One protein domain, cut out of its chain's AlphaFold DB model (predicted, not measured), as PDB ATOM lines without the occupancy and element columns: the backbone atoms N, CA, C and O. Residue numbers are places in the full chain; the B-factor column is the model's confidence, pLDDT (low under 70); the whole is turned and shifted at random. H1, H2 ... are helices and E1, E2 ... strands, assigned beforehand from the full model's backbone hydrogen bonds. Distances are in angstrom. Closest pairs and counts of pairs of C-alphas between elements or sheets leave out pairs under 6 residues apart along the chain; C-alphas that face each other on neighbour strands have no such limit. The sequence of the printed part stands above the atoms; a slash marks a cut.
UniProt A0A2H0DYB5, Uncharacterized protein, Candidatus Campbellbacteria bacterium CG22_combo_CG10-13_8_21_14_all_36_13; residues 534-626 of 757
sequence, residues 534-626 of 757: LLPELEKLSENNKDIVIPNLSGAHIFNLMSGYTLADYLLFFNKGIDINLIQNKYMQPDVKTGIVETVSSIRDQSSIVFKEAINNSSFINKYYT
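Overview. This is residues 534 to 626 of the 757 residues of an uncharacterized protein of Candidatus Campbellbacteria bacterium CG22_combo_CG10-13_8_21_14_all_36_13 (UniProt A0A2H0DYB5). A small sheet of three parallel strands, E1, E2, E3 in that order, has short helices round it: H1 near the first residues of E1 and E2, H4 beside E1, H2 near E2 and E3, and H3 by the last residues of E1 and E2. H5 packs on H1 and makes a corner with H4. The 93 printed residues include five named helices and three named strands, ordered H1 E1 H2 E2 E3 H3 H4 H5, of mixed class. The whole is compact, radius of gyration of the C-alphas 12.3 A, spanning 29 by 27 by 25 A.

Arrangement. H1, residues 534 to 544, only grazes the sheet of E1, 548 to 551, E2, 580 to 585, and E3, 597 to 600; its closest C-alphas to E1 are Ser 542 and Ile 548, 6.1 A. N 581 and O 548 are 2.8 A apart, within hydrogen-bond range, as are N 600 and O 584, 2.8 A. H2, 567 to 574, grazes the sheet too; E1, H2, E2 form a strand-helix-strand unit, two parallel neighbours with a helix between, its crossover right-handed. H3, 603 to 606, and H4, 609 to 617, also only graze it. H5, 619 to 625, is not on it; H5 touches H1, closest C-alphas Leu 534 and Phe 620, 5.9 A, about perpendicular at 75 degrees. H4 and H5 touch only at the corner, closest C-alphas Ile 615 and Asn 622, 4.5 A. Every O i to N i+4 pair is within hydrogen-bond range in H1, H2 and H5, 4 of 5 in H4; H3 is too short for one.

Along the chain. H1 runs 15.8 A from C-alpha 534 at (-26.845, -8.236, 30.051), E2 16.8 A, and H4 12.3 A. H5 ends at C-alpha 625, (-21.201, -4.156, 37.382).

Size, cuts and confidence. The C-alphas farthest apart, Asn 544 and Leu 561, are 33.1 A apart. The printed part has no cut; the links E1 to H2 and E2 to E3 are long. Confidence is under 70 at 561 to 564, 576, 590 and 592 to 593.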
ATOM      1  N   LEU A 534     -27.869  -9.271  30.241       91.31
ATOM      2  CA  LEU A 534     -26.845  -8.236  30.051       91.31
ATOM      3  C   LEU A 534     -26.604  -7.960  28.568       91.31
ATOM      4  O   LEU A 534     -26.599  -6.799  28.171       91.31
ATOM      5  N   LEU A 535     -26.453  -9.007  27.748       90.69
ATOM      6  CA  LEU A 535     -26.152  -8.834  26.321       90.69
ATOM      7  C   LEU A 535     -27.183  -7.971  25.576       90.69
ATOM      8  O   LEU A 535     -26.752  -7.054  24.884       90.69
ATOM      9  N   PRO A 536     -28.508  -8.168  25.736       92.31
ATOM     10  CA  PRO A 536     -29.492  -7.347  25.032       92.31
ATOM     11  C   PRO A 536     -29.481  -5.887  25.495       92.31
ATOM     12  O   PRO A 536     -29.856  -4.995  24.745       92.31
ATOM     13  N   GLU A 537     -29.085  -5.623  26.741       92.56
ATOM     14  CA  GLU A 537     -28.971  -4.257  27.255       92.56
ATOM     15  C   GLU A 537     -27.725  -3.560  26.711       92.56
ATOM     16  O   GLU A 537     -27.808  -2.387  26.359       92.56
ATOM     17  N   LEU A 538     -26.604  -4.277  26.577       91.38
ATOM     18  CA  LEU A 538     -25.409  -3.759  25.904       91.38
ATOM     19  C   LEU A 538     -25.666  -3.507  24.413       91.38
ATOM     20  O   LEU A 538     -25.268  -2.466  23.906       91.38
ATOM     21  N   GLU A 539     -26.389  -4.405  23.744       91.44
ATOM     22  CA  GLU A 539     -26.785  -4.273  22.335       91.44
ATOM     23  C   GLU A 539     -27.662  -3.032  22.107       91.44
ATOM     24  O   GLU A 539     -27.337  -2.182  21.281       91.44
ATOM     25  N   LYS A 540     -28.707  -2.835  22.923       91.44
ATOM     26  CA  LYS A 540     -29.507  -1.594  22.889       91.44
ATOM     27  C   LYS A 540     -28.657  -0.353  23.145       91.44
ATOM     28  O   LYS A 540     -28.941   0.716  22.605       91.44
ATOM     29  N   LEU A 541     -27.663  -0.456  24.024       91.00
ATOM     30  CA  LEU A 541     -26.805   0.671  24.362       91.00
ATOM     31  C   LEU A 541     -25.904   1.050  23.177       91.00
ATOM     32  O   LEU A 541     -25.807   2.240  22.879       91.00
ATOM     33  N   SER A 542     -25.334   0.063  22.475       91.00
ATOM     34  CA  SER A 542     -24.517   0.269  21.270       91.00
ATOM     35  C   SER A 542     -25.335   0.711  20.054       91.00
ATOM     36  O   SER A 542     -24.905   1.579  19.305       91.00
ATOM     37  N   GLU A 543     -26.553   0.192  19.863       89.81
ATOM     38  CA  GLU A 543     -27.426   0.613  18.751       89.81
ATOM     39  C   GLU A 543     -27.745   2.114  18.804       89.81
ATOM     40  O   GLU A 543     -27.825   2.789  17.777       89.81
ATOM     41  N   ASN A 544     -27.905   2.645  20.018       85.75
ATOM     42  CA  ASN A 544     -28.214   4.051  20.244       85.75
ATOM     43  C   ASN A 544     -26.963   4.945  20.291       85.75
ATOM     44  O   ASN A 544     -27.097   6.167  20.218       85.75
ATOM     45  N   ASN A 545     -25.765   4.366  20.433       86.38
ATOM     46  CA  ASN A 545     -24.516   5.096  20.641       86.38
ATOM     47  C   ASN A 545     -23.354   4.357  19.971       86.38
ATOM     48  O   ASN A 545     -22.910   3.323  20.462       86.38
ATOM     49  N   LYS A 546     -22.833   4.922  18.880       82.19
ATOM     50  CA  LYS A 546     -21.646   4.377  18.210       82.19
ATOM     51  C   LYS A 546     -20.413   4.462  19.108       82.19
ATOM     52  O   LYS A 546     -20.279   5.427  19.862       82.19
ATOM     53  N   ASP A 547     -19.521   3.482  18.970       83.06
ATOM     54  CA  ASP A 547     -18.208   3.431  19.623       83.06
ATOM     55  C   ASP A 547     -18.261   3.495  21.159       83.06
ATOM     56  O   ASP A 547     -17.393   4.090  21.805       83.06
ATOM     57  N   ILE A 548     -19.290   2.907  21.776       93.25
ATOM     58  CA  ILE A 548     -19.440   2.979  23.228       93.25
ATOM     59  C   ILE A 548     -18.315   2.223  23.944       93.25
ATOM     60  O   ILE A 548     -18.035   1.061  23.664       93.25
ATOM     61  N   VAL A 549     -17.683   2.890  24.906       94.88
ATOM     62  CA  VAL A 549     -16.561   2.365  25.681       94.88
ATOM     63  C   VAL A 549     -17.059   1.894  27.040       94.88
ATOM     64  O   VAL A 549     -17.586   2.694  27.825       94.88
ATOM     65  N   ILE A 550     -16.876   0.606  27.335       94.75
ATOM     66  CA  ILE A 550     -17.310  -0.013  28.591       94.75
ATOM     67  C   ILE A 550     -16.173  -0.813  29.247       94.75
ATOM     68  O   ILE A 550     -15.337  -1.396  28.555       94.75
ATOM     69  N   PRO A 551     -16.127  -0.904  30.585       92.81
ATOM     70  CA  PRO A 551     -15.142  -1.729  31.265       92.81
ATOM     71  C   PRO A 551     -15.358  -3.218  30.988       92.81
ATOM     72  O   PRO A 551     -16.486  -3.718  31.053       92.81
ATOM     73  N   ASN A 552     -14.264  -3.940  30.766       91.19
ATOM     74  CA  ASN A 552     -14.270  -5.387  30.624       91.19
ATOM     75  C   ASN A 552     -14.672  -6.039  31.956       91.19
ATOM     76  O   ASN A 552     -14.005  -5.860  32.977       91.19
ATOM     77  N   LEU A 553     -15.792  -6.763  31.967       87.94
ATOM     78  CA  LEU A 553     -16.340  -7.385  33.173       87.94
ATOM     79  C   LEU A 553     -15.668  -8.741  33.418       87.94
ATOM     80  O   LEU A 553     -15.574  -9.550  32.500       87.94
ATOM     81  N   SER A 554     -15.257  -9.040  34.653       83.75
ATOM     82  CA  SER A 554     -14.784 -10.391  34.986       83.75
ATOM     83  C   SER A 554     -15.932 -11.404  34.908       83.75
ATOM     84  O   SER A 554     -17.045 -11.148  35.369       83.75
ATOM     85  N   GLY A 555     -15.644 -12.604  34.409       78.50
ATOM     86  CA  GLY A 555     -16.563 -13.740  34.386       78.50
ATOM     87  C   GLY A 555     -17.032 -14.165  35.778       78.50
ATOM     88  O   GLY A 555     -18.100 -14.764  35.893       78.50
ATOM     89  N   ALA A 556     -16.323 -13.778  36.848       78.06
ATOM     90  CA  ALA A 556     -16.788 -13.966  38.222       78.06
ATOM     91  C   ALA A 556     -18.146 -13.286  38.489       78.06
ATOM     92  O   ALA A 556     -18.970 -13.849  39.204       78.06
ATOM     93  N   HIS A 557     -18.429 -12.146  37.844       78.69
ATOM     94  CA  HIS A 557     -19.720 -11.450  37.952       78.69
ATOM     95  C   HIS A 557     -20.875 -12.201  37.269       78.69
ATOM     96  O   HIS A 557     -22.045 -11.902  37.516       78.69
ATOM     97  N   ILE A 558     -20.566 -13.166  36.397       76.56
ATOM     98  CA  ILE A 558     -21.543 -14.039  35.736       76.56
ATOM     99  C   ILE A 558     -21.666 -15.343  36.524       76.56
ATOM    100  O   ILE A 558     -22.766 -15.762  36.884       76.56
ATOM    101  N   PHE A 559     -20.531 -15.975  36.815       77.31
ATOM    102  CA  PHE A 559     -20.433 -17.188  37.609       77.31
ATOM    103  C   PHE A 559     -19.071 -17.230  38.313       77.31
ATOM    104  O   PHE A 559     -18.040 -17.324  37.654       77.31
ATOM    105  N   ASN A 560     -19.049 -17.216  39.651       70.38
ATOM    106  CA  ASN A 560     -17.819 -17.094  40.457       70.38
ATOM    107  C   ASN A 560     -16.682 -18.068  40.079       70.38
ATOM    108  O   ASN A 560     -15.512 -17.736  40.245       70.38
ATOM    109  N   LEU A 561     -16.990 -19.261  39.553       67.94
ATOM    110  CA  LEU A 561     -15.983 -20.245  39.124       67.94
ATOM    111  C   LEU A 561     -15.364 -19.952  37.738       67.94
ATOM    112  O   LEU A 561     -14.554 -20.742  37.261       67.94
ATOM    113  N   MET A 562     -15.731 -18.844  37.089       69.62
ATOM    114  CA  MET A 562     -15.238 -18.405  35.774       69.62
ATOM    115  C   MET A 562     -14.381 -17.137  35.857       69.62
ATOM    116  O   MET A 562     -14.266 -16.398  34.888       69.62
ATOM    117  N   SER A 563     -13.742 -16.884  37.002       67.31
ATOM    118  CA  SER A 563     -12.925 -15.684  37.231       67.31
ATOM    119  C   SER A 563     -11.766 -15.487  36.241       67.31
ATOM    120  O   SER A 563     -11.251 -14.380  36.152       67.31
ATOM    121  N   GLY A 564     -11.343 -16.541  35.529       68.38
ATOM    122  CA  GLY A 564     -10.301 -16.488  34.493       68.38
ATOM    123  C   GLY A 564     -10.785 -16.091  33.092       68.38
ATOM    124  O   GLY A 564      -9.982 -16.110  32.168       68.38
ATOM    125  N   TYR A 565     -12.073 -15.775  32.931       75.00
ATOM    126  CA  TYR A 565     -12.677 -15.288  31.686       75.00
ATOM    127  C   TYR A 565     -13.252 -13.899  31.914       75.00
ATOM    128  O   TYR A 565     -13.455 -13.479  33.056       75.00
ATOM    129  N   THR A 566     -13.533 -13.185  30.836       83.44
ATOM    130  CA  THR A 566     -14.031 -11.814  30.857       83.44
ATOM    131  C   THR A 566     -15.157 -11.613  29.850       83.44
ATOM    132  O   THR A 566     -15.457 -12.493  29.047       83.44
ATOM    133  N   LEU A 567     -15.811 -10.453  29.893       86.75
ATOM    134  CA  LEU A 567     -16.860 -10.075  28.948       86.75
ATOM    135  C   LEU A 567     -16.400 -10.234  27.497       86.75
ATOM    136  O   LEU A 567     -17.189 -10.705  26.683       86.75
ATOM    137  N   ALA A 568     -15.137  -9.922  27.201       85.31
ATOM    138  CA  ALA A 568     -14.537 -10.132  25.886       85.31
ATOM    139  C   ALA A 568     -14.708 -11.575  25.384       85.31
ATOM    140  O   ALA A 568     -15.223 -11.796  24.286       85.31
ATOM    141  N   ASP A 569     -14.377 -12.561  26.226       82.62
ATOM    142  CA  ASP A 569     -14.525 -13.981  25.902       82.62
ATOM    143  C   ASP A 569     -15.986 -14.338  25.612       82.62
ATOM    144  O   ASP A 569     -16.279 -15.075  24.672       82.62
ATOM    145  N   TYR A 570     -16.927 -13.795  26.391       82.56
ATOM    146  CA  TYR A 570     -18.349 -14.075  26.207       82.56
ATOM    147  C   TYR A 570     -18.928 -13.421  24.949       82.56
ATOM    148  O   TYR A 570     -19.720 -14.053  24.254       82.56
ATOM    149  N   LEU A 571     -18.549 -12.182  24.628       84.62
ATOM    150  CA  LEU A 571     -19.006 -11.511  23.405       84.62
ATOM    151  C   LEU A 571     -18.592 -12.293  22.160       84.62
ATOM    152  O   LEU A 571     -19.417 -12.512  21.268       84.62
ATOM    153  N   LEU A 572     -17.339 -12.758  22.141       82.06
ATOM    154  CA  LEU A 572     -16.823 -13.612  21.079       82.06
ATOM    155  C   LEU A 572     -17.504 -14.979  21.094       82.06
ATOM    156  O   LEU A 572     -17.931 -15.438  20.042       82.06
ATOM    157  N   PHE A 573     -17.707 -15.596  22.259       82.12
ATOM    158  CA  PHE A 573     -18.416 -16.874  22.387       82.12
ATOM    159  C   PHE A 573     -19.833 -16.840  21.796       82.12
ATOM    160  O   PHE A 573     -20.238 -17.791  21.136       82.12
ATOM    161  N   PHE A 574     -20.587 -15.754  21.991       82.31
ATOM    162  CA  PHE A 574     -21.925 -15.605  21.403       82.31
ATOM    163  C   PHE A 574     -21.918 -15.067  19.965       82.31
ATOM    164  O   PHE A 574     -22.975 -15.029  19.339       82.31
ATOM    165  N   ASN A 575     -20.758 -14.639  19.452       76.50
ATOM    166  CA  ASN A 575     -20.580 -14.057  18.120       76.50
ATOM    167  C   ASN A 575     -21.596 -12.943  17.795       76.50
ATOM    168  O   ASN A 575     -22.159 -12.889  16.701       76.50
ATOM    169  N   LYS A 576     -21.895 -12.072  18.766       69.75
ATOM    170  CA  LYS A 576     -22.995 -11.100  18.628       69.75
ATOM    171  C   LYS A 576     -22.637  -9.788  17.929       69.75
ATOM    172  O   LYS A 576     -23.528  -8.969  17.756       69.75
ATOM    173  N   GLY A 577     -21.388  -9.579  17.505       71.38
ATOM    174  CA  GLY A 577     -20.990  -8.379  16.751       71.38
ATOM    175  C   GLY A 577     -21.435  -7.056  17.391       71.38
ATOM    176  O   GLY A 577     -21.761  -6.116  16.672       71.38
ATOM    177  N   ILE A 578     -21.519  -7.012  18.727       83.00
ATOM    178  CA  ILE A 578     -21.966  -5.829  19.464       83.00
ATOM    179  C   ILE A 578     -20.870  -4.769  19.330       83.00
ATOM    180  O   ILE A 578     -19.721  -5.033  19.681       83.00
ATOM    181  N   ASP A 579     -21.236  -3.592  18.824       86.69
ATOM    182  CA  ASP A 579     -20.321  -2.477  18.555       86.69
ATOM    183  C   ASP A 579     -19.947  -1.744  19.856       86.69
ATOM    184  O   ASP A 579     -20.464  -0.671  20.172       86.69
ATOM    185  N   ILE A 580     -19.111  -2.396  20.669       89.75
ATOM    186  CA  ILE A 580     -18.598  -1.892  21.947       89.75
ATOM    187  C   ILE A 580     -17.073  -2.001  22.004       89.75
ATOM    188  O   ILE A 580     -16.489  -3.015  21.628       89.75
ATOM    189  N   ASN A 581     -16.438  -0.978  22.567       91.88
ATOM    190  CA  ASN A 581     -15.016  -0.960  22.880       91.88
ATOM    191  C   ASN A 581     -14.817  -1.358  24.344       91.88
ATOM    192  O   ASN A 581     -15.361  -0.727  25.256       91.88
ATOM    193  N   LEU A 582     -14.045  -2.417  24.582       93.75
ATOM    194  CA  LEU A 582     -13.761  -2.895  25.928       93.75
ATOM    195  C   LEU A 582     -12.468  -2.280  26.457       93.75
ATOM    196  O   LEU A 582     -11.443  -2.309  25.782       93.75
ATOM    197  N   ILE A 583     -12.503  -1.786  27.693       94.25
ATOM    198  CA  ILE A 583     -11.324  -1.238  28.376       94.25
ATOM    199  C   ILE A 583     -11.057  -1.937  29.706       94.25
ATOM    200  O   ILE A 583     -11.972  -2.387  30.395       94.25
ATOM    201  N   GLN A 584      -9.799  -1.969  30.121       92.38
ATOM    202  CA  GLN A 584      -9.397  -2.418  31.451       92.38
ATOM    203  C   GLN A 584      -8.194  -1.629  31.954       92.38
ATOM    204  O   GLN A 584      -7.471  -1.020  31.173       92.38
ATOM    205  N   ASN A 585      -7.950  -1.632  33.261       89.06
ATOM    206  CA  ASN A 585      -6.752  -0.993  33.801       89.06
ATOM    207  C   ASN A 585      -5.562  -1.962  33.829       89.06
ATOM    208  O   ASN A 585      -5.723  -3.179  33.828       89.06
ATOM    209  N   LYS A 586      -4.350  -1.410  33.940       85.50
ATOM    210  CA  LYS A 586      -3.092  -2.178  34.018       85.50
ATOM    211  C   LYS A 586      -2.947  -3.098  35.244       85.50
ATOM    212  O   LYS A 586      -1.968  -3.830  35.330       85.50
ATOM    213  N   TYR A 587      -3.843  -2.991  36.228       80.62
ATOM    214  CA  TYR A 587      -3.842  -3.801  37.450       80.62
ATOM    215  C   TYR A 587      -4.815  -4.985  37.373       80.62
ATOM    216  O   TYR A 587      -4.823  -5.820  38.279       80.62
ATOM    217  N   MET A 588      -5.639  -5.048  36.324       79.12
ATOM    218  CA  MET A 588      -6.423  -6.220  35.944       79.12
ATOM    219  C   MET A 588      -5.552  -7.172  35.115       79.12
ATOM    220  O   MET A 588      -4.504  -6.779  34.598       79.12
ATOM    221  N   GLN A 589      -5.967  -8.437  34.991       72.00
ATOM    222  CA  GLN A 589      -5.237  -9.376  34.141       72.00
ATOM    223  C   GLN A 589      -5.257  -8.892  32.679       72.00
ATOM    224  O   GLN A 589      -6.330  -8.562  32.172       72.00
ATOM    225  N   PRO A 590      -4.095  -8.822  32.002       69.19
ATOM    226  CA  PRO A 590      -4.032  -8.377  30.619       69.19
ATOM    227  C   PRO A 590      -4.839  -9.316  29.713       69.19
ATOM    228  O   PRO A 590      -4.754 -10.538  29.841       69.19
ATOM    229  N   ASP A 591      -5.598  -8.742  28.781       73.44
ATOM    230  CA  ASP A 591      -6.282  -9.496  27.737       73.44
ATOM    231  C   ASP A 591      -5.270  -9.868  26.656       73.44
ATOM    232  O   ASP A 591      -5.022  -9.134  25.703       73.44
ATOM    233  N   VAL A 592      -4.627 -11.011  26.855       66.50
ATOM    234  CA  VAL A 592      -3.694 -11.577  25.874       66.50
ATOM    235  C   VAL A 592      -4.434 -12.466  24.870       66.50
ATOM    236  O   VAL A 592      -3.928 -12.718  23.782       66.50
ATOM    237  N   LYS A 593      -5.623 -12.961  25.238       65.75
ATOM    238  CA  LYS A 593      -6.317 -14.032  24.513       65.75
ATOM    239  C   LYS A 593      -7.180 -13.515  23.378       65.75
ATOM    240  O   LYS A 593      -7.147 -14.075  22.288       65.75
ATOM    241  N   THR A 594      -7.981 -12.489  23.645       71.25
ATOM    242  CA  THR A 594      -8.952 -11.995  22.668       71.25
ATOM    243  C   THR A 594      -8.392 -10.829  21.863       71.25
ATOM    244  O   THR A 594      -8.702 -10.701  20.682       71.25
ATOM    245  N   GLY A 595      -7.529 -10.013  22.476       75.31
ATOM    246  CA  GLY A 595      -6.886  -8.870  21.830       75.31
ATOM    247  C   GLY A 595      -7.853  -7.730  21.500       75.31
ATOM    248  O   GLY A 595      -7.489  -6.833  20.742       75.31
ATOM    249  N   ILE A 596      -9.075  -7.768  22.043       83.06
ATOM    250  CA  ILE A 596     -10.125  -6.766  21.800       83.06
ATOM    251  C   ILE A 596     -10.301  -5.803  22.978       83.06
ATOM    252  O   ILE A 596     -11.128  -4.896  22.902       83.06
ATOM    253  N   VAL A 597      -9.554  -5.995  24.072       88.50
ATOM    254  CA  VAL A 597      -9.616  -5.129  25.252       88.50
ATOM    255  C   VAL A 597      -8.414  -4.188  25.295       88.50
ATOM    256  O   VAL A 597      -7.259  -4.609  25.358       88.50
ATOM    257  N   GLU A 598      -8.682  -2.888  25.343       92.06
ATOM    258  CA  GLU A 598      -7.654  -1.862  25.477       92.06
ATOM    259  C   GLU A 598      -7.251  -1.665  26.948       92.06
ATOM    260  O   GLU A 598      -8.087  -1.551  27.849       92.06
ATOM    261  N   THR A 599      -5.943  -1.591  27.212       90.81
ATOM    262  CA  THR A 599      -5.442  -1.245  28.548       90.81
ATOM    263  C   THR A 599      -5.313   0.267  28.691       90.81
ATOM    264  O   THR A 599      -4.494   0.893  28.023       90.81
ATOM    265  N   VAL A 600      -6.068   0.841  29.624       93.00
ATOM    266  CA  VAL A 600      -6.126   2.281  29.887       93.00
ATOM    267  C   VAL A 600      -5.559   2.636  31.263       93.00
ATOM    268  O   VAL A 600      -5.473   1.806  32.174       93.00
ATOM    269  N   SER A 601      -5.166   3.898  31.440       88.50
ATOM    270  CA  SER A 601      -4.694   4.419  32.731       88.50
ATOM    271  C   SER A 601      -5.828   4.649  33.733       88.50
ATOM    272  O   SER A 601      -5.620   4.435  34.925       88.50
ATOM    273  N   SER A 602      -7.007   5.049  33.248       92.50
ATOM    274  CA  SER A 602      -8.202   5.345  34.042       92.50
ATOM    275  C   SER A 602      -9.439   4.741  33.382       92.50
ATOM    276  O   SER A 602      -9.810   5.127  32.273       92.50
ATOM    277  N   ILE A 603     -10.098   3.804  34.069       92.88
ATOM    278  CA  ILE A 603     -11.390   3.265  33.615       92.88
ATOM    279  C   ILE A 603     -12.471   4.341  33.738       92.88
ATOM    280  O   ILE A 603     -13.316   4.466  32.850       92.88
ATOM    281  N   ARG A 604     -12.429   5.138  34.813       93.44
ATOM    282  CA  ARG A 604     -13.342   6.258  35.033       93.44
ATOM    283  C   ARG A 604     -13.342   7.200  33.842       93.44
ATOM    284  O   ARG A 604     -14.414   7.470  33.314       93.44
ATOM    285  N   ASP A 605     -12.192   7.698  33.420       92.62
ATOM    286  CA  ASP A 605     -12.148   8.783  32.437       92.62
ATOM    287  C   ASP A 605     -12.468   8.298  31.019       92.62
ATOM    288  O   ASP A 605     -13.049   9.044  30.236       92.62
ATOM    289  N   GLN A 606     -12.140   7.041  30.706       95.25
ATOM    290  CA  GLN A 606     -12.322   6.467  29.370       95.25
ATOM    291  C   GLN A 606     -13.703   5.828  29.152       95.25
ATOM    292  O   GLN A 606     -14.145   5.699  28.015       95.25
ATOM    293  N   SER A 607     -14.420   5.449  30.216       94.44
ATOM    294  CA  SER A 607     -15.772   4.882  30.081       94.44
ATOM    295  C   SER A 607     -16.772   5.926  29.579       94.44
ATOM    296  O   SER A 607     -16.864   7.026  30.135       94.44
ATOM    297  N   SER A 608     -17.596   5.564  28.593       94.94
ATOM    298  CA  SER A 608     -18.594   6.472  28.021       94.94
ATOM    299  C   SER A 608     -19.616   6.953  29.056       94.94
ATOM    300  O   SER A 608     -20.104   6.183  29.885       94.94
ATOM    301  N   ILE A 609     -20.008   8.229  28.969       92.31
ATOM    302  CA  ILE A 609     -21.007   8.842  29.867       92.31
ATOM    303  C   ILE A 609     -22.322   8.056  29.832       92.31
ATOM    304  O   ILE A 609     -22.877   7.736  30.878       92.31
ATOM    305  N   VAL A 610     -22.762   7.664  28.635       92.56
ATOM    306  CA  VAL A 610     -24.008   6.914  28.434       92.56
ATOM    307  C   VAL A 610     -23.976   5.551  29.134       92.56
ATOM    308  O   VAL A 610     -24.984   5.110  29.679       92.56
ATOM    309  N   PHE A 611     -22.807   4.906  29.214       93.75
ATOM    310  CA  PHE A 611     -22.641   3.684  29.997       93.75
ATOM    311  C   PHE A 611     -22.739   3.946  31.506       93.75
ATOM    312  O   PHE A 611     -23.452   3.230  32.207       93.75
ATOM    313  N   LYS A 612     -22.096   5.004  32.016       91.38
ATOM    314  CA  LYS A 612     -22.202   5.385  33.438       91.38
ATOM    315  C   LYS A 612     -23.640   5.729  33.838       91.38
ATOM    316  O   LYS A 612     -24.089   5.356  34.919       91.38
ATOM    317  N   GLU A 613     -24.387   6.393  32.961       90.81
ATOM    318  CA  GLU A 613     -25.821   6.631  33.149       90.81
ATOM    319  C   GLU A 613     -26.618   5.321  33.123       90.81
ATOM    320  O   GLU A 613     -27.511   5.117  33.949       90.81
ATOM    321  N   ALA A 614     -26.270   4.395  32.227       91.12
ATOM    322  CA  ALA A 614     -26.906   3.087  32.144       91.12
ATOM    323  C   ALA A 614     -26.673   2.226  33.397       91.12
ATOM    324  O   ALA A 614     -27.582   1.497  33.784       91.12
ATOM    325  N   ILE A 615     -25.535   2.356  34.092       89.88
ATOM    326  CA  ILE A 615     -25.330   1.720  35.408       89.88
ATOM    327  C   ILE A 615     -26.385   2.189  36.417       89.88
ATOM    328  O   ILE A 615     -26.820   1.400  37.248       89.88
ATOM    329  N   ASN A 616     -26.834   3.443  36.356       85.31
ATOM    330  CA  ASN A 616     -27.846   3.964  37.280       85.31
ATOM    331  C   ASN A 616     -29.282   3.637  36.846       85.31
ATOM    332  O   ASN A 616     -30.170   3.496  37.690       85.31
ATOM    333  N   ASN A 617     -29.509   3.520  35.536       85.50
ATOM    334  CA  ASN A 617     -30.848   3.460  34.950       85.50
ATOM    335  C   ASN A 617     -31.277   2.045  34.524       85.50
ATOM    336  O   ASN A 617     -32.463   1.721  34.594       85.50
ATOM    337  N   SER A 618     -30.343   1.186  34.104       85.00
ATOM    338  CA  SER A 618     -30.624  -0.204  33.728       85.00
ATOM    339  C   SER A 618     -30.397  -1.131  34.915       85.00
ATOM    340  O   SER A 618     -29.275  -1.331  35.382       85.00
ATOM    341  N   SER A 619     -31.479  -1.767  35.372       83.88
ATOM    342  CA  SER A 619     -31.424  -2.727  36.482       83.88
ATOM    343  C   SER A 619     -30.486  -3.915  36.221       83.88
ATOM    344  O   SER A 619     -29.950  -4.479  37.171       83.88
ATOM    345  N   PHE A 620     -30.253  -4.285  34.955       90.00
ATOM    346  CA  PHE A 620     -29.363  -5.391  34.604       90.00
ATOM    347  C   PHE A 620     -27.900  -4.960  34.546       90.00
ATOM    348  O   PHE A 620     -27.081  -5.612  35.186       90.00
ATOM    349  N   ILE A 621     -27.563  -3.862  33.858       90.25
ATOM    350  CA  ILE A 621     -26.177  -3.355  33.828       90.25
ATOM    351  C   ILE A 621     -25.705  -3.054  35.253       90.25
ATOM    352  O   ILE A 621     -24.632  -3.516  35.641       90.25
ATOM    353  N   ASN A 622     -26.549  -2.399  36.063       88.56
ATOM    354  CA  ASN A 622     -26.295  -2.193  37.488       88.56
ATOM    355  C   ASN A 622     -25.968  -3.516  38.192       88.56
ATOM    356  O   ASN A 622     -24.880  -3.685  38.727       88.56
ATOM    357  N   LYS A 623     -26.873  -4.500  38.101       87.50
ATOM    358  CA  LYS A 623     -26.728  -5.796  38.775       87.50
ATOM    359  C   LYS A 623     -25.392  -6.482  38.478       87.50
ATOM    360  O   LYS A 623     -24.850  -7.107  39.380       87.50
ATOM    361  N   TYR A 624     -24.891  -6.426  37.243       88.69
ATOM    362  CA  TYR A 624     -23.635  -7.090  36.880       88.69
ATOM    363  C   TYR A 624     -22.403  -6.298  37.317       88.69
ATOM    364  O   TYR A 624     -21.499  -6.888  37.900       88.69
ATOM    365  N   TYR A 625     -22.375  -4.984  37.085       87.81
ATOM    366  CA  TYR A 625     -21.201  -4.156  37.382       87.81
ATOM    367  C   TYR A 625     -21.075  -3.766  38.859       87.81
ATOM    368  O   TYR A 625     -19.990  -3.373  39.273       87.81
ATOM    369  N   THR A 626     -22.142  -3.901  39.655       84.69
ATOM    370  CA  THR A 626     -22.134  -3.658  41.108       84.69
ATOM    371  C   THR A 626     -22.288  -4.944  41.932       84.69
ATOM    372  O   THR A 626     -22.603  -4.877  43.124       84.69
TER     373      THR A 626